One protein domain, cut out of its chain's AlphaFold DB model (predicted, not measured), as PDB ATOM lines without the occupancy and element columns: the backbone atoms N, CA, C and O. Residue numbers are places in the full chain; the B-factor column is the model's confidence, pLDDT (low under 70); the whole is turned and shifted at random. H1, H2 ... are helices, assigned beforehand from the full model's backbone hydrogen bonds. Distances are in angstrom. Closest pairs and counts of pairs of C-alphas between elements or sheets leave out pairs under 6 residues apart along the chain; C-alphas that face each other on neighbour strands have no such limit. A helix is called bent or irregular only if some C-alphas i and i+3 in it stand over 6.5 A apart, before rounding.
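This is residues 2 to 120 of the 128 residues of the protein "Hypothetical protein" of Alexandrium andersonii (UniProt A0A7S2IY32). This is a compact cluster of short, mostly crossed helices, in which H6, H7 and H8 make a row with H7 in the middle, and H1 packs on H7, crossing it nearly at a right angle. H3 packs on residues 5 to 9 of H1, H2 sits near one end of the longest axis, and H4 with H5 makes the opposite end. The printed part has 119 residues with eight named helices, H1 to H8 in order, and no named strand; the class is all helix. The radius of gyration of the C-alphas is 14.6 A, and the spans are 41 by 31 by 27 A.

Find C-alpha 2 at (150.190, 173.796, 159.880); from there H1, residues 2 to 17, runs 22.5 A to C-alpha 17 at (144.993, 161.556, 141.716). Next come H2, residues 24 to 28, and H3, residues 30 to 42, 15.8 A long. H3 is irregular, but only just: C-alphas 31 and 34 are 6.52 A apart. Read on to H4, residues 44 to 54, 15.3 A, and H5, residues 61 to 68. H6, residues 75 to 89, runs 22.0 A, and H7 holds residues 97 to 106. H8, residues 112 to 120, runs 15.6 A and ends with C-alpha 120 at (141.364, 164.255, 166.250).

Look first at H1: with residues 5 to 9 alone it touches H3, closest at the C-alphas of Met 5 and Ile 37, 7.4 A apart, opposite ways at a tilt of 38 degrees, only just steep. With residues 7 to 11 alone H1 touches H7, Gly 8 to Leu 98 being the closest C-alphas at 6.6 A, about perpendicular at 76 degrees. H2 and H3 only just touch, and only at the corner, where the C-alphas of Phe 27 and Leu 33 are closest at 6.2 A. H3 and H4 also only just touch, only at the corner, with C-alphas 40 and 46 closest at 5.6 A. H4 touches H5, closest at the C-alphas of Val 48 and Leu 64, 6.4 A apart, only just about perpendicular at 72 degrees. H6 touches H7, with the C-alphas of Ala 80 and Tyr 103 closest at 5.2 A, opposite ways at a steep tilt of 57 degrees. H7 and H8 form a helical hairpin, opposite ways at a shallow tilt of 9 degrees, with the C-alphas of Gly 101 and Ile 115 closest at 5.6 A. H4 and H8 only just touch, with 3 pairs of C-alphas within 8 A, and only at their ends; the C-alphas of Ala 53 and Pro 112 are closest at 5.6 A. Among the pairs that stay apart are H1 and H6, and H6 and H8. Every O i to N i+4 pair is within hydrogen-bond range in H1, H4, H5 and H7; it is 7 of 9 in H3, 9 of 11 in H6, 0 of 1 in H2 and 0 of 5 in H8, where the O i to N i+3 pairs within range are 2 of 2 in H2 and 6 of 6 in H8.

Look at Pro 23 and Lys 58 for the two C-alphas farthest apart, 42.0 A. Residues 16 to 21, of which 16 and 17 belong to H1, stand free. The printed part has no cut and no long link. The mean pLDDT of the printed part is 95.3, and no printed residue is under 70.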
ATOM      1  N   ALA A   2     149.345 174.748 160.623       91.62
ATOM      2  CA  ALA A   2     150.190 173.796 159.880       91.62
ATOM      3  C   ALA A   2     149.597 172.375 159.749       91.62
ATOM      4  O   ALA A   2     149.651 171.784 158.676       91.62
ATOM      5  N   ALA A   3     148.965 171.840 160.801       92.50
ATOM      6  CA  ALA A   3     148.305 170.533 160.735       92.50
ATOM      7  C   ALA A   3     147.143 170.498 159.720       92.50
ATOM      8  O   ALA A   3     147.048 169.554 158.939       92.50
ATOM      9  N   LEU A   4     146.312 171.549 159.680       92.88
ATOM     10  CA  LEU A   4     145.227 171.684 158.702       92.88
ATOM     11  C   LEU A   4     145.772 171.840 157.280       92.88
ATOM     12  O   LEU A   4     145.278 171.171 156.383       92.88
ATOM     13  N   MET A   5     146.823 172.646 157.079       95.06
ATOM     14  CA  MET A   5     147.498 172.761 155.776       95.06
ATOM     15  C   MET A   5     148.035 171.400 155.311       95.06
ATOM     16  O   MET A   5     147.812 171.009 154.172       95.06
ATOM     17  N   ARG A   6     148.680 170.630 156.200       95.06
ATOM     18  CA  ARG A   6     149.201 169.291 155.880       95.06
ATOM     19  C   ARG A   6     148.089 168.312 155.494       95.06
ATOM     20  O   ARG A   6     148.266 167.527 154.567       95.06
ATOM     21  N   ILE A   7     146.972 168.308 156.222       95.31
ATOM     22  CA  ILE A   7     145.816 167.452 155.910       95.31
ATOM     23  C   ILE A   7     145.187 167.888 154.587       95.31
ATOM     24  O   ILE A   7     144.993 167.050 153.715       95.31
ATOM     25  N   GLY A   8     144.969 169.192 154.401       95.50
ATOM     26  CA  GLY A   8     144.457 169.757 153.155       95.50
ATOM     27  C   GLY A   8     145.326 169.395 151.959       95.50
ATOM     28  O   GLY A   8     144.802 168.962 150.943       95.50
ATOM     29  N   MET A   9     146.651 169.450 152.100       96.50
ATOM     30  CA  MET A   9     147.583 169.017 151.060       96.50
ATOM     31  C   MET A   9     147.432 167.530 150.715       96.50
ATOM     32  O   MET A   9     147.399 167.169 149.539       96.50
ATOM     33  N   LYS A  10     147.300 166.658 151.727       96.00
ATOM     34  CA  LYS A  10     147.051 165.222 151.514       96.00
ATOM     35  C   LYS A  10     145.723 164.984 150.791       96.00
ATOM     36  O   LYS A  10     145.680 164.169 149.874       96.00
ATOM     37  N   GLU A  11     144.667 165.702 151.169       97.69
ATOM     38  CA  GLU A  11     143.360 165.598 150.516       97.69
ATOM     39  C   GLU A  11     143.375 166.151 149.089       97.69
ATOM     40  O   GLU A  11     142.836 165.500 148.203       97.69
ATOM     41  N   MET A  12     144.033 167.286 148.829       97.81
ATOM     42  CA  MET A  12     144.189 167.835 147.474       97.81
ATOM     43  C   MET A  12     144.949 166.871 146.565       97.81
ATOM     44  O   MET A  12     144.464 166.563 145.478       97.81
ATOM     45  N   LYS A  13     146.093 166.339 147.024       97.50
ATOM     46  CA  LYS A  13     146.849 165.316 146.287       97.50
ATOM     47  C   LYS A  13     145.977 164.098 146.000       97.50
ATOM     48  O   LYS A  13     145.861 163.688 144.851       97.50
ATOM     49  N   GLY A  14     145.335 163.553 147.033       97.50
ATOM     50  CA  GLY A  14     144.462 162.395 146.892       97.50
ATOM     51  C   GLY A  14     143.308 162.650 145.927       97.50
ATOM     52  O   GLY A  14     143.019 161.789 145.117       97.50
ATOM     53  N   PHE A  15     142.665 163.816 145.988       98.19
ATOM     54  CA  PHE A  15     141.545 164.176 145.121       98.19
ATOM     55  C   PHE A  15     141.979 164.321 143.660       98.19
ATOM     56  O   PHE A  15     141.305 163.805 142.780       98.19
ATOM     57  N   ILE A  16     143.114 164.979 143.394       97.94
ATOM     58  CA  ILE A  16     143.656 165.148 142.036       97.94
ATOM     59  C   ILE A  16     143.987 163.789 141.407       97.94
ATOM     60  O   ILE A  16     143.627 163.548 140.254       97.94
ATOM     61  N   LEU A  17     144.602 162.889 142.180       97.31
ATOM     62  CA  LEU A  17     144.993 161.556 141.716       97.31
ATOM     63  C   LEU A  17     143.807 160.611 141.451       97.31
ATOM     64  O   LEU A  17     143.985 159.607 140.768       97.31
ATOM     65  N   GLU A  18     142.588 160.922 141.914       97.75
ATOM     66  CA  GLU A  18     141.390 160.169 141.495       97.75
ATOM     67  C   GLU A  18     141.023 160.415 140.022       97.75
ATOM     68  O   GLU A  18     140.311 159.608 139.424       97.75
ATOM     69  N   PHE A  19     141.457 161.541 139.445       97.31
ATOM     70  CA  PHE A  19     141.065 161.972 138.098       97.31
ATOM     71  C   PHE A  19     142.221 161.980 137.105       97.31
ATOM     72  O   PHE A  19     141.993 161.804 135.907       97.31
ATOM     73  N   PHE A  20     143.442 162.217 137.580       97.25
ATOM     74  CA  PHE A  20     144.592 162.475 136.728       97.25
ATOM     75  C   PHE A  20     145.823 161.729 137.228       97.25
ATOM     76  O   PHE A  20     146.101 161.705 138.425       97.25
ATOM     77  N   ASP A  21     146.600 161.189 136.295       96.75
ATOM     78  CA  ASP A  21     147.936 160.676 136.581       96.75
ATOM     79  C   ASP A  21     148.933 161.842 136.528       96.75
ATOM     80  O   ASP A  21     149.252 162.361 135.456       96.75
ATOM     81  N   VAL A  22     149.344 162.328 137.702       96.38
ATOM     82  CA  VAL A  22     150.195 163.515 137.854       96.38
ATOM     83  C   VAL A  22     151.464 163.132 138.618       96.38
ATOM     84  O   VAL A  22     151.358 162.545 139.697       96.38
ATOM     85  N   PRO A  23     152.661 163.504 138.129       96.19
ATOM     86  CA  PRO A  23     153.907 163.249 138.841       96.19
ATOM     87  C   PRO A  23     153.931 163.892 140.231       96.19
ATOM     88  O   PRO A  23     153.588 165.064 140.394       96.19
ATOM     89  N   ASP A  24     154.451 163.158 141.214       93.38
ATOM     90  CA  ASP A  24     154.507 163.600 142.613       93.38
ATOM     91  C   ASP A  24     155.234 164.941 142.814       93.38
ATOM     92  O   ASP A  24     154.889 165.702 143.720       93.38
ATOM     93  N   ILE A  25     156.202 165.256 141.946       96.38
ATOM     94  CA  ILE A  25     156.962 166.510 141.990       96.38
ATOM     95  C   ILE A  25     156.065 167.748 141.849       96.38
ATOM     96  O   ILE A  25     156.331 168.750 142.502       96.38
ATOM     97  N   VAL A  26     154.955 167.666 141.103       96.12
ATOM     98  CA  VAL A  26     154.031 168.797 140.883       96.12
ATOM     99  C   VAL A  26     153.458 169.322 142.201       96.12
ATOM    100  O   VAL A  26     153.241 170.520 142.359       96.12
ATOM    101  N   PHE A  27     153.266 168.449 143.190       96.00
ATOM    102  CA  PHE A  27     152.774 168.842 144.511       96.00
ATOM    103  C   PHE A  27     153.815 169.614 145.337       96.00
ATOM    104  O   PHE A  27     153.446 170.308 146.282       96.00
ATOM    105  N   MET A  28     155.099 169.528 144.988       95.50
ATOM    106  CA  MET A  28     156.174 170.312 145.607       95.50
ATOM    107  C   MET A  28     156.463 171.619 144.858       95.50
ATOM    108  O   MET A  28     157.183 172.470 145.378       95.50
ATOM    109  N   GLU A  29     155.892 171.798 143.666       96.56
ATOM    110  CA  GLU A  29     156.057 173.012 142.875       96.56
ATOM    111  C   GLU A  29     155.300 174.203 143.475       96.56
ATOM    112  O   GLU A  29     154.385 174.076 144.300       96.56
ATOM    113  N   SER A  30     155.676 175.401 143.018       96.75
ATOM    114  CA  SER A  30     155.120 176.667 143.508       96.75
ATOM    115  C   SER A  30     153.592 176.731 143.406       96.75
ATOM    116  O   SER A  30     152.945 177.232 144.323       96.75
ATOM    117  N   CYS A  31     153.019 176.167 142.341       95.25
ATOM    118  CA  CYS A  31     151.576 176.144 142.100       95.25
ATOM    119  C   CYS A  31     150.778 175.320 143.121       95.25
ATOM    120  O   CYS A  31     149.552 175.391 143.109       95.25
ATOM    121  N   CYS A  32     151.438 174.532 143.976       94.50
ATOM    122  CA  CYS A  32     150.766 173.713 144.973       94.50
ATOM    123  C   CYS A  32     151.230 174.047 146.393       94.50
ATOM    124  O   CYS A  32     150.496 174.705 147.129       94.50
ATOM    125  N   LEU A  33     152.441 173.648 146.795       94.56
ATOM    126  CA  LEU A  33     152.880 173.813 148.184       94.56
ATOM    127  C   LEU A  33     153.036 175.292 148.567       94.56
ATOM    128  O   LEU A  33     152.541 175.709 149.614       94.56
ATOM    129  N   ALA A  34     153.712 176.082 147.729       95.94
ATOM    130  CA  ALA A  34     153.943 177.495 148.026       95.94
ATOM    131  C   ALA A  34     152.634 178.298 147.967       95.94
ATOM    132  O   ALA A  34     152.339 179.040 148.904       95.94
ATOM    133  N   ASP A  35     151.823 178.094 146.925       97.00
ATOM    134  CA  ASP A  35     150.526 178.762 146.779       97.00
ATOM    135  C   ASP A  35     149.563 178.429 147.930       97.00
ATOM    136  O   ASP A  35     148.934 179.330 148.493       97.00
ATOM    137  N   LEU A  36     149.517 177.164 148.371       96.62
ATOM    138  CA  LEU A  36     148.738 176.758 149.542       96.62
ATOM    139  C   LEU A  36     149.194 177.505 150.801       96.62
ATOM    140  O   LEU A  36     148.359 178.050 151.525       96.62
ATOM    141  N   ILE A  37     150.503 177.533 151.073       95.88
ATOM    142  CA  ILE A  37     151.053 178.208 152.257       95.88
ATOM    143  C   ILE A  37     150.689 179.692 152.224       95.88
ATOM    144  O   ILE A  37     150.104 180.195 153.185       95.88
ATOM    145  N   THR A  38     150.978 180.382 151.120       95.75
ATOM    146  CA  THR A  38     150.707 181.816 150.986       95.75
ATOM    147  C   THR A  38     149.211 182.108 151.102       95.75
ATOM    148  O   THR A  38     148.813 182.967 151.889       95.75
ATOM    149  N   THR A  39     148.354 181.342 150.425       95.25
ATOM    150  CA  THR A  39     146.895 181.524 150.482       95.25
ATOM    151  C   THR A  39     146.338 181.284 151.886       95.25
ATOM    152  O   THR A  39     145.483 182.043 152.350       95.25
ATOM    153  N   CYS A  40     146.831 180.276 152.603       95.25
ATOM    154  CA  CYS A  40     146.401 179.994 153.970       95.25
ATOM    155  C   CYS A  40     147.012 180.933 155.024       95.25
ATOM    156  O   CYS A  40     146.599 180.860 156.180       95.25
ATOM    157  N   MET A  41     147.975 181.791 154.668       93.81
ATOM    158  CA  MET A  41     148.566 182.780 155.580       93.81
ATOM    159  C   MET A  41     148.060 184.203 155.333       93.81
ATOM    160  O   MET A  41     147.892 184.948 156.296       93.81
ATOM    161  N   SER A  42     147.819 184.585 154.078       91.06
ATOM    162  CA  SER A  42     147.483 185.967 153.702       91.06
ATOM    163  C   SER A  42     146.431 186.086 152.594       91.06
ATOM    164  O   SER A  42     146.191 187.177 152.079       91.06
ATOM    165  N   GLY A  43     145.777 184.988 152.206       93.12
ATOM    166  CA  GLY A  43     144.747 185.002 151.172       93.12
ATOM    167  C   GLY A  43     143.403 185.558 151.654       93.12
ATOM    168  O   GLY A  43     143.036 185.464 152.822       93.12
ATOM    169  N   ARG A  44     142.593 186.049 150.712       95.19
ATOM    170  CA  ARG A  44     141.225 186.549 150.969       95.19
ATOM    171  C   ARG A  44     140.319 185.504 151.629       95.19
ATOM    172  O   ARG A  44     139.554 185.836 152.528       95.19
ATOM    173  N   ASN A  45     140.463 184.232 151.238       94.44
ATOM    174  CA  ASN A  45     139.765 183.114 151.880       94.44
ATOM    175  C   ASN A  45     140.130 182.980 153.363       94.44
ATOM    176  O   ASN A  45     139.248 182.762 154.191       94.44
ATOM    177  N   GLN A  46     141.411 183.143 153.705       94.94
ATOM    178  CA  GLN A  46     141.867 183.114 155.090       94.94
ATOM    179  C   GLN A  46     141.318 184.312 155.868       94.94
ATOM    180  O   GLN A  46     140.790 184.124 156.962       94.94
ATOM    181  N   LEU A  47     141.390 185.513 155.288       95.81
ATOM    182  CA  LEU A  47     140.928 186.747 155.919       95.81
ATOM    183  C   LEU A  47     139.434 186.674 156.270       95.81
ATOM    184  O   LEU A  47     139.055 186.860 157.427       95.81
ATOM    185  N   VAL A  48     138.593 186.353 155.282       96.94
ATOM    186  CA  VAL A  48     137.138 186.261 155.467       96.94
ATOM    187  C   VAL A  48     136.765 185.060 156.337       96.94
ATOM    188  O   VAL A  48     135.908 185.182 157.207       96.94
ATOM    189  N   GLY A  49     137.430 183.911 156.170       95.44
ATOM    190  CA  GLY A  49     137.197 182.730 157.004       95.44
ATOM    191  C   GLY A  49     137.540 182.963 158.480       95.44
ATOM    192  O   GLY A  49     136.805 182.519 159.364       95.44
ATOM    193  N   ALA A  50     138.612 183.708 158.764       95.38
ATOM    194  CA  ALA A  50     138.966 184.103 160.122       95.38
ATOM    195  C   ALA A  50     137.898 185.018 160.732       95.38
ATOM    196  O   ALA A  50     137.508 184.818 161.881       95.38
ATOM    197  N   GLU A  51     137.389 185.984 159.967       97.44
ATOM    198  CA  GLU A  51     136.321 186.867 160.436       97.44
ATOM    199  C   GLU A  51     134.999 186.120 160.646       97.44
ATOM    200  O   GLU A  51     134.357 186.277 161.684       97.44
ATOM    201  N   PHE A  52     134.641 185.215 159.734       97.12
ATOM    202  CA  PHE A  52     133.499 184.314 159.885       97.12
ATOM    203  C   PHE A  52     133.584 183.503 161.186       97.12
ATOM    204  O   PHE A  52     132.616 183.437 161.950       97.12
ATOM    205  N   ALA A  53     134.760 182.943 161.488       95.75
ATOM    206  CA  ALA A  53     134.999 182.213 162.727       95.75
ATOM    207  C   ALA A  53     134.913 183.118 163.970       95.75
ATOM    208  O   ALA A  53     134.266 182.736 164.948       95.75
ATOM    209  N   ARG A  54     135.481 184.336 163.939       96.38
ATOM    210  CA  ARG A  54     135.361 185.319 165.040       96.38
ATOM    211  C   ARG A  54     133.910 185.696 165.318       96.38
ATOM    212  O   ARG A  54     133.512 185.790 166.477       96.38
ATOM    213  N   ARG A  55     133.098 185.841 164.267       96.44
ATOM    214  CA  ARG A  55     131.653 186.098 164.364       96.44
ATOM    215  C   ARG A  55     130.830 184.831 164.642       96.44
ATOM    216  O   ARG A  55     129.604 184.877 164.568       96.44
ATOM    217  N   GLN A  56     131.476 183.711 164.987       94.50
ATOM    218  CA  GLN A  56     130.846 182.429 165.334       94.50
ATOM    219  C   GLN A  56     129.915 181.884 164.237       94.50
ATOM    220  O   GLN A  56     128.921 181.226 164.536       94.50
ATOM    221  N   GLY A  57     130.196 182.199 162.972       94.00
ATOM    222  CA  GLY A  57     129.358 181.814 161.836       94.00
ATOM    223  C   GLY A  57     127.977 182.478 161.794       94.00
ATOM    224  O   GLY A  57     127.102 182.013 161.073       94.00
ATOM    225  N   LYS A  58     127.752 183.552 162.566       94.25
ATOM    226  CA  LYS A  58     126.459 184.265 162.616       94.25
ATOM    227  C   LYS A  58     126.221 185.189 161.422       94.25
ATOM    228  O   LYS A  58     125.085 185.575 161.171       94.25
ATOM    229  N   VAL A  59     127.285 185.577 160.720       95.06
ATOM    230  CA  VAL A  59     127.231 186.447 159.539       95.06
ATOM    231  C   VAL A  59     127.554 185.612 158.308       95.06
ATOM    232  O   VAL A  59     128.510 184.841 158.331       95.06
ATOM    233  N   SER A  60     126.761 185.750 157.246       94.88
ATOM    234  CA  SER A  60     126.959 184.995 156.007       94.88
ATOM    235  C   SER A  60     128.236 185.403 155.272       94.88
ATOM    236  O   SER A  60     128.664 186.559 155.336       94.88
ATOM    237  N   PHE A  61     128.801 184.470 154.500       95.19
ATOM    238  CA  PHE A  61     129.938 184.755 153.625       95.19
ATOM    239  C   PHE A  61     129.638 185.869 152.611       95.19
ATOM    240  O   PHE A  61     130.494 186.721 152.419       95.19
ATOM    241  N   ASP A  62     128.419 185.959 152.066       93.75
ATOM    242  CA  ASP A  62     128.021 187.040 151.141       93.75
ATOM    243  C   ASP A  62     128.047 188.432 151.786       93.75
ATOM    244  O   ASP A  62     128.269 189.453 151.133       93.75
ATOM    245  N   THR A  63     127.763 188.503 153.086       95.38
ATOM    246  CA  THR A  63     127.843 189.762 153.830       95.38
ATOM    247  C   THR A  63     129.300 190.117 154.095       95.38
ATOM    248  O   THR A  63     129.701 191.243 153.820       95.38
ATOM    249  N   LEU A  64     130.110 189.148 154.527       96.25
ATOM    250  CA  LEU A  64     131.539 189.364 154.754       96.25
ATOM    251  C   LEU A  64     132.298 189.703 153.462       96.25
ATOM    252  O   LEU A  64     133.168 190.562 153.482       96.25
ATOM    253  N   GLU A  65     131.951 189.087 152.331       94.44
ATOM    254  CA  GLU A  65     132.528 189.404 151.021       94.44
ATOM    255  C   GLU A  65     132.275 190.871 150.648       94.44
ATOM    256  O   GLU A  65     133.212 191.590 150.306       94.44
ATOM    257  N   ARG A  66     131.033 191.352 150.799       94.44
ATOM    258  CA  ARG A  66     130.687 192.758 150.537       94.44
ATOM    259  C   ARG A  66     131.356 193.732 151.503       94.44
ATOM    260  O   ARG A  66     131.698 194.833 151.092       94.44
ATOM    261  N   GLU A  67     131.523 193.345 152.767       95.56
ATOM    262  CA  GLU A  67     132.163 194.180 153.789       95.56
ATOM    263  C   GLU A  67     133.685 194.270 153.623       95.56
ATOM    264  O   GLU A  67     134.271 195.282 153.995       95.56
ATOM    265  N   MET A  68     134.335 193.209 153.129       95.75
ATOM    266  CA  MET A  68     135.787 193.043 153.273       95.75
ATOM    267  C   MET A  68     136.562 192.980 151.960       95.75
ATOM    268  O   MET A  68     137.782 193.125 151.992       95.75
ATOM    269  N   LEU A  69     135.908 192.679 150.833       93.50
ATOM    270  CA  LEU A  69     136.606 192.333 149.592       93.50
ATOM    271  C   LEU A  69     136.441 193.353 148.459       93.50
ATOM    272  O   LEU A  69     136.909 193.077 147.357       93.50
ATOM    273  N   ASP A  70     135.811 194.509 148.694       91.06
ATOM    274  CA  ASP A  70     135.708 195.623 147.730       91.06
ATOM    275  C   ASP A  70     135.275 195.184 146.310       91.06
ATOM    276  O   ASP A  70     135.808 195.629 145.293       91.06
ATOM    277  N   GLY A  71     134.314 194.256 146.230       88.50
ATOM    278  CA  GLY A  71     133.792 193.714 144.967       88.50
ATOM    279  C   GLY A  71     134.554 192.510 144.399       88.50
ATOM    280  O   GLY A  71     134.204 192.016 143.327       88.50
ATOM    281  N   GLN A  72     135.576 192.006 145.092       90.81
ATOM    282  CA  GLN A  72     136.247 190.756 144.741       90.81
ATOM    283  C   GLN A  72     135.523 189.539 145.325       90.81
ATOM    284  O   GLN A  72     134.998 189.589 146.432       90.81
ATOM    285  N   SER A  73     135.570 188.415 144.606       90.44
ATOM    286  CA  SER A  73     134.828 187.208 144.979       90.44
ATOM    287  C   SER A  73     135.638 186.202 145.808       90.44
ATOM    288  O   SER A  73     136.806 185.914 145.515       90.44
ATOM    289  N   LEU A  74     134.987 185.608 146.808       93.31
ATOM    290  CA  LEU A  74     135.512 184.575 147.692       93.31
ATOM    291  C   LEU A  74     135.435 183.186 147.035       93.31
ATOM    292  O   LEU A  74     134.495 182.417 147.214       93.31
ATOM    293  N   GLN A  75     136.463 182.824 146.271       93.12
ATOM    294  CA  GLN A  75     136.450 181.587 145.474       93.12
ATOM    295  C   GLN A  75     136.376 180.293 146.304       93.12
ATOM    296  O   GLN A  75     135.910 179.271 145.800       93.12
ATOM    297  N   GLY A  76     136.819 180.307 147.566       94.00
ATOM    298  CA  GLY A  76     136.829 179.114 148.413       94.00
ATOM    299  C   GLY A  76     135.426 178.575 148.701       94.00
ATOM    300  O   GLY A  76     135.198 177.370 148.599       94.00
ATOM    301  N   THR A  77     134.465 179.457 148.988       94.69
ATOM    302  CA  THR A  77     133.071 179.065 149.260       94.69
ATOM    303  C   THR A  77     132.388 178.541 148.002       94.69
ATOM    304  O   THR A  77     131.701 177.520 148.048       94.69
ATOM    305  N   ILE A  78     132.651 179.180 146.860       95.69
ATOM    306  CA  ILE A  78     132.145 178.766 145.548       95.69
ATOM    307  C   ILE A  78     132.685 177.381 145.175       95.69
ATOM    308  O   ILE A  78     131.927 176.530 144.717       95.69
ATOM    309  N   THR A  79     133.976 177.131 145.416       97.50
ATOM    310  CA  THR A  79     134.648 175.866 145.079       97.50
ATOM    311  C   THR A  79     134.194 174.701 145.966       97.50
ATOM    312  O   THR A  79     134.109 173.567 145.494       97.50
ATOM    313  N   ALA A  80     133.834 174.950 147.228       97.56
ATOM    314  CA  ALA A  80     133.392 173.897 148.148       97.56
ATOM    315  C   ALA A  80     132.127 173.161 147.660       97.56
ATOM    316  O   ALA A  80     131.976 171.958 147.876       97.56
ATOM    317  N   VAL A  81     131.227 173.856 146.955       97.62
ATOM    318  CA  VAL A  81     129.957 173.296 146.462       97.62
ATOM    319  C   VAL A  81     130.147 172.191 145.407       97.62
ATOM    320  O   VAL A  81     129.605 171.097 145.598       97.62
ATOM    321  N   PRO A  82     130.856 172.404 144.278       98.19
ATOM    322  CA  PRO A  82     131.111 171.340 143.312       98.19
ATOM    323  C   PRO A  82     131.991 170.224 143.886       98.19
ATOM    324  O   PRO A  82     131.728 169.062 143.576       98.19
ATOM    325  N   VAL A  83     132.956 170.533 144.762       98.38
ATOM    326  CA  VAL A  83     133.768 169.507 145.439       98.38
ATOM    327  C   VAL A  83     132.872 168.564 146.242       98.38
ATOM    328  O   VAL A  83     132.891 167.361 145.985       98.38
ATOM    329  N   HIS A  84     131.991 169.080 147.108       98.44
ATOM    330  CA  HIS A  84     131.030 168.249 147.845       98.44
ATOM    331  C   HIS A  84     130.182 167.367 146.922       98.44
ATOM    332  O   HIS A  84     129.994 166.179 147.187       98.44
ATOM    333  N   LYS A  85     129.683 167.914 145.804       98.56
ATOM    334  CA  LYS A  85     128.889 167.139 144.834       98.56
ATOM    335  C   LYS A  85     129.674 165.948 144.281       98.56
ATOM    336  O   LYS A  85     129.116 164.854 144.186       98.56
ATOM    337  N   VAL A  86     130.951 166.143 143.948       98.62
ATOM    338  CA  VAL A  86     131.845 165.069 143.491       98.62
ATOM    339  C   VAL A  86     132.071 164.045 144.601       98.62
ATOM    340  O   VAL A  86     131.890 162.850 144.365       98.62
ATOM    341  N   LEU A  87     132.396 164.489 145.818       98.56
ATOM    342  CA  LEU A  87     132.629 163.589 146.949       98.56
ATOM    343  C   LEU A  87     131.388 162.749 147.270       98.56
ATOM    344  O   LEU A  87     131.479 161.533 147.433       98.56
ATOM    345  N   LYS A  88     130.212 163.380 147.305       98.44
ATOM    346  CA  LYS A  88     128.934 162.723 147.586       98.44
ATOM    347  C   LYS A  88     128.583 161.695 146.518       98.44
ATOM    348  O   LYS A  88     128.213 160.577 146.864       98.44
ATOM    349  N   LYS A  89     128.724 162.049 145.237       98.50
ATOM    350  CA  LYS A  89     128.427 161.151 144.110       98.50
ATOM    351  C   LYS A  89     129.274 159.876 144.145       98.50
ATOM    352  O   LYS A  89     128.770 158.818 143.790       98.50
ATOM    353  N   ASN A  90     130.529 159.978 144.579       98.12
ATOM    354  CA  ASN A  90     131.466 158.854 144.607       98.12
ATOM    355  C   ASN A  90     131.560 158.152 145.978       98.12
ATOM    356  O   ASN A  90     132.340 157.217 146.136       98.12
ATOM    357  N   GLY A  91     130.791 158.583 146.985       98.00
ATOM    358  CA  GLY A  91     130.852 158.006 148.335       98.00
ATOM    359  C   GLY A  91     132.137 158.339 149.108       98.00
ATOM    360  O   GLY A  91     132.504 157.625 150.038       98.00
ATOM    361  N   TRP A  92     132.826 159.425 148.753       98.31
ATOM    362  CA  TRP A  92     134.140 159.803 149.289       98.31
ATOM    363  C   TRP A  92     134.100 160.805 150.449       98.31
ATOM    364  O   TRP A  92     135.146 161.282 150.881       98.31
ATOM    365  N   LEU A  93     132.925 161.108 151.002       96.25
ATOM    366  CA  LEU A  93     132.778 162.087 152.094       96.25
ATOM    367  C   LEU A  93     133.670 161.764 153.309       96.25
ATOM    368  O   LEU A  93     134.259 162.656 153.904       96.25
ATOM    369  N   LYS A  94     133.826 160.475 153.644       94.88
ATOM    370  CA  LYS A  94     134.720 160.020 154.728       94.88
ATOM    371  C   LYS A  94     136.198 159.962 154.325       94.88
ATOM    372  O   LYS A  94     137.054 159.916 155.199       94.88
ATOM    373  N   LYS A  95     136.487 159.914 153.022       95.44
ATOM    374  CA  LYS A  95     137.849 159.855 152.467       95.44
ATOM    375  C   LYS A  95     138.507 161.239 152.450       95.44
ATOM    376  O   LYS A  95     139.713 161.320 152.641       95.44
ATOM    377  N   TYR A  96     137.710 162.299 152.282       97.06
ATOM    378  CA  TYR A  96     138.162 163.698 152.286       97.06
ATOM    379  C   TYR A  96     137.405 164.525 153.344       97.06
ATOM    380  O   TYR A  96     136.577 165.380 153.005       97.06
ATOM    381  N   PRO A  97     137.612 164.221 154.639       96.19
ATOM    382  CA  PRO A  97     136.857 164.824 155.734       96.19
ATOM    383  C   PRO A  97     137.081 166.334 155.891       96.19
ATOM    384  O   PRO A  97     136.160 167.021 156.331       96.19
ATOM    385  N   LEU A  98     138.252 166.881 155.544       96.88
ATOM    386  CA  LEU A  98     138.489 168.325 155.616       96.88
ATOM    387  C   LEU A  98     137.734 169.064 154.508       96.88
ATOM    388  O   LEU A  98     137.061 170.049 154.803       96.88
ATOM    389  N   MET A  99     137.799 168.591 153.258       97.62
ATOM    390  CA  MET A  99     137.015 169.160 152.154       97.62
ATOM    391  C   MET A  99     135.513 169.133 152.463       97.62
ATOM    392  O   MET A  99     134.819 170.134 152.271       97.62
ATOM    393  N   GLU A 100     135.021 168.011 152.995       97.38
ATOM    394  CA  GLU A 100     133.624 167.886 153.405       97.38
ATOM    395  C   GLU A 100     133.279 168.803 154.584       97.38
ATOM    396  O   GLU A 100     132.263 169.496 154.555       97.38
ATOM    397  N   GLY A 101     134.135 168.862 155.606       96.81
ATOM    398  CA  GLY A 101     133.939 169.729 156.768       96.81
ATOM    399  C   GLY A 101     133.860 171.207 156.385       96.81
ATOM    400  O   GLY A 101     132.974 171.920 156.857       96.81
ATOM    401  N   VAL A 102     134.721 171.661 155.466       96.88
ATOM    402  CA  VAL A 102     134.657 173.023 154.914       96.88
ATOM    403  C   VAL A 102     133.313 173.266 154.231       96.88
ATOM    404  O   VAL A 102     132.680 174.285 154.503       96.88
ATOM    405  N   TYR A 103     132.834 172.338 153.396       97.94
ATOM    406  CA  TYR A 103     131.519 172.476 152.768       97.94
ATOM    407  C   TYR A 103     130.389 172.578 153.798       97.94
ATOM    408  O   TYR A 103     129.544 173.460 153.670       97.94
ATOM    409  N   GLN A 104     130.376 171.731 154.830       97.81
ATOM    410  CA  GLN A 104     129.315 171.752 155.843       97.81
ATOM    411  C   GLN A 104     129.258 173.084 156.599       97.81
ATOM    412  O   GLN A 104     128.170 173.582 156.893       97.81
ATOM    413  N   VAL A 105     130.415 173.697 156.863       96.81
ATOM    414  CA  VAL A 105     130.489 175.039 157.453       96.81
ATOM    415  C   VAL A 105     130.000 176.108 156.475       96.81
ATOM    416  O   VAL A 105     129.179 176.945 156.846       96.81
ATOM    417  N   VAL A 106     130.448 176.066 155.218       95.94
ATOM    418  CA  VAL A 106     130.032 177.024 154.177       95.94
ATOM    419  C   VAL A 106     128.531 176.946 153.892       95.94
ATOM    420  O   VAL A 106     127.890 177.974 153.696       95.94
ATOM    421  N   ALA A 107     127.955 175.745 153.917       95.75
ATOM    422  CA  ALA A 107     126.532 175.500 153.707       95.75
ATOM    423  C   ALA A 107     125.656 175.851 154.926       95.75
ATOM    424  O   ALA A 107     124.434 175.768 154.830       95.75
ATOM    425  N   GLY A 108     126.252 176.226 156.066       94.94
ATOM    426  CA  GLY A 108     125.525 176.558 157.296       94.94
ATOM    427  C   GLY A 108     125.007 175.348 158.083       94.94
ATOM    428  O   GLY A 108     124.218 175.514 159.010       94.94
ATOM    429  N   ASN A 109     125.456 174.137 157.750       95.81
ATOM    430  CA  ASN A 109     125.059 172.899 158.429       95.81
ATOM    431  C   ASN A 109     125.926 172.592 159.660       95.81
ATOM    432  O   ASN A 109     125.554 171.760 160.488       95.81
ATOM    433  N   ALA A 110     127.093 173.231 159.776       95.50
ATOM    434  CA  ALA A 110     128.037 173.029 160.866       95.50
ATOM    435  C   ALA A 110     128.640 174.353 161.350       95.50
ATOM    436  O   ALA A 110     128.736 175.334 160.612       95.50
ATOM    437  N   LYS A 111     129.071 174.376 162.614       95.38
ATOM    438  CA  LYS A 111     129.750 175.531 163.211       95.38
ATOM    439  C   LYS A 111     131.219 175.606 162.760       95.38
ATOM    440  O   LYS A 111     131.807 174.557 162.490       95.38
ATOM    441  N   PRO A 112     131.848 176.797 162.722       94.88
ATOM    442  CA  PRO A 112     133.230 176.948 162.248       94.88
ATOM    443  C   PRO A 112     134.264 176.076 162.984       94.88
ATOM    444  O   PRO A 112     135.201 175.569 162.375       94.88
ATOM    445  N   ASP A 113     134.089 175.886 164.292       93.81
ATOM    446  CA  ASP A 113     134.959 175.087 165.164       93.81
ATOM    447  C   ASP A 113     134.925 173.585 164.847       93.81
ATOM    448  O   ASP A 113     135.908 172.887 165.094       93.81
ATOM    449  N   SER A 114     133.853 173.095 164.215       93.06
ATOM    450  CA  SER A 114     133.734 171.690 163.807       93.06
ATOM    451  C   SER A 114     134.832 171.233 162.840       93.06
ATOM    452  O   SER A 114     135.156 170.048 162.814       93.06
ATOM    453  N   ILE A 115     135.477 172.152 162.105       91.19
ATOM    454  CA  ILE A 115     136.615 171.837 161.222       91.19
ATOM    455  C   ILE A 115     137.774 171.206 162.008       91.19
ATOM    456  O   ILE A 115     138.519 170.394 161.465       91.19
ATOM    457  N   LEU A 116     137.923 171.530 163.296       91.31
ATOM    458  CA  LEU A 116     139.013 171.008 164.124       91.31
ATOM    459  C   LEU A 116     138.878 169.511 164.424       91.31
ATOM    460  O   LEU A 116     139.887 168.873 164.709       91.31
ATOM    461  N   THR A 117     137.687 168.928 164.273       89.00
ATOM    462  CA  THR A 117     137.455 167.484 164.473       89.00
ATOM    463  C   THR A 117     138.281 166.612 163.522       89.00
ATOM    464  O   THR A 117     138.616 165.470 163.840       89.00
ATOM    465  N   VAL A 118     138.704 167.147 162.368       86.56
ATOM    466  CA  VAL A 118     139.610 166.427 161.462       86.56
ATOM    467  C   VAL A 118     140.983 166.177 162.095       86.56
ATOM    468  O   VAL A 118     141.669 165.231 161.726       86.56
ATOM    469  N   LEU A 119     141.393 167.003 163.062       83.94
ATOM    470  CA  LEU A 119     142.681 166.870 163.747       83.94
ATOM    471  C   LEU A 119     142.689 165.718 164.755       83.94
ATOM    472  O   LEU A 119     143.752 165.172 165.034       83.94
ATOM    473  N   GLU A 120     141.523 165.337 165.272       80.19
ATOM    474  CA  GLU A 120     141.364 164.255 166.250       80.19
ATOM    475  C   GLU A 120     141.540 162.873 165.604       80.19
ATOM    476  O   GLU A 120     141.932 161.916 166.263       80.19
TER     477      GLU A 120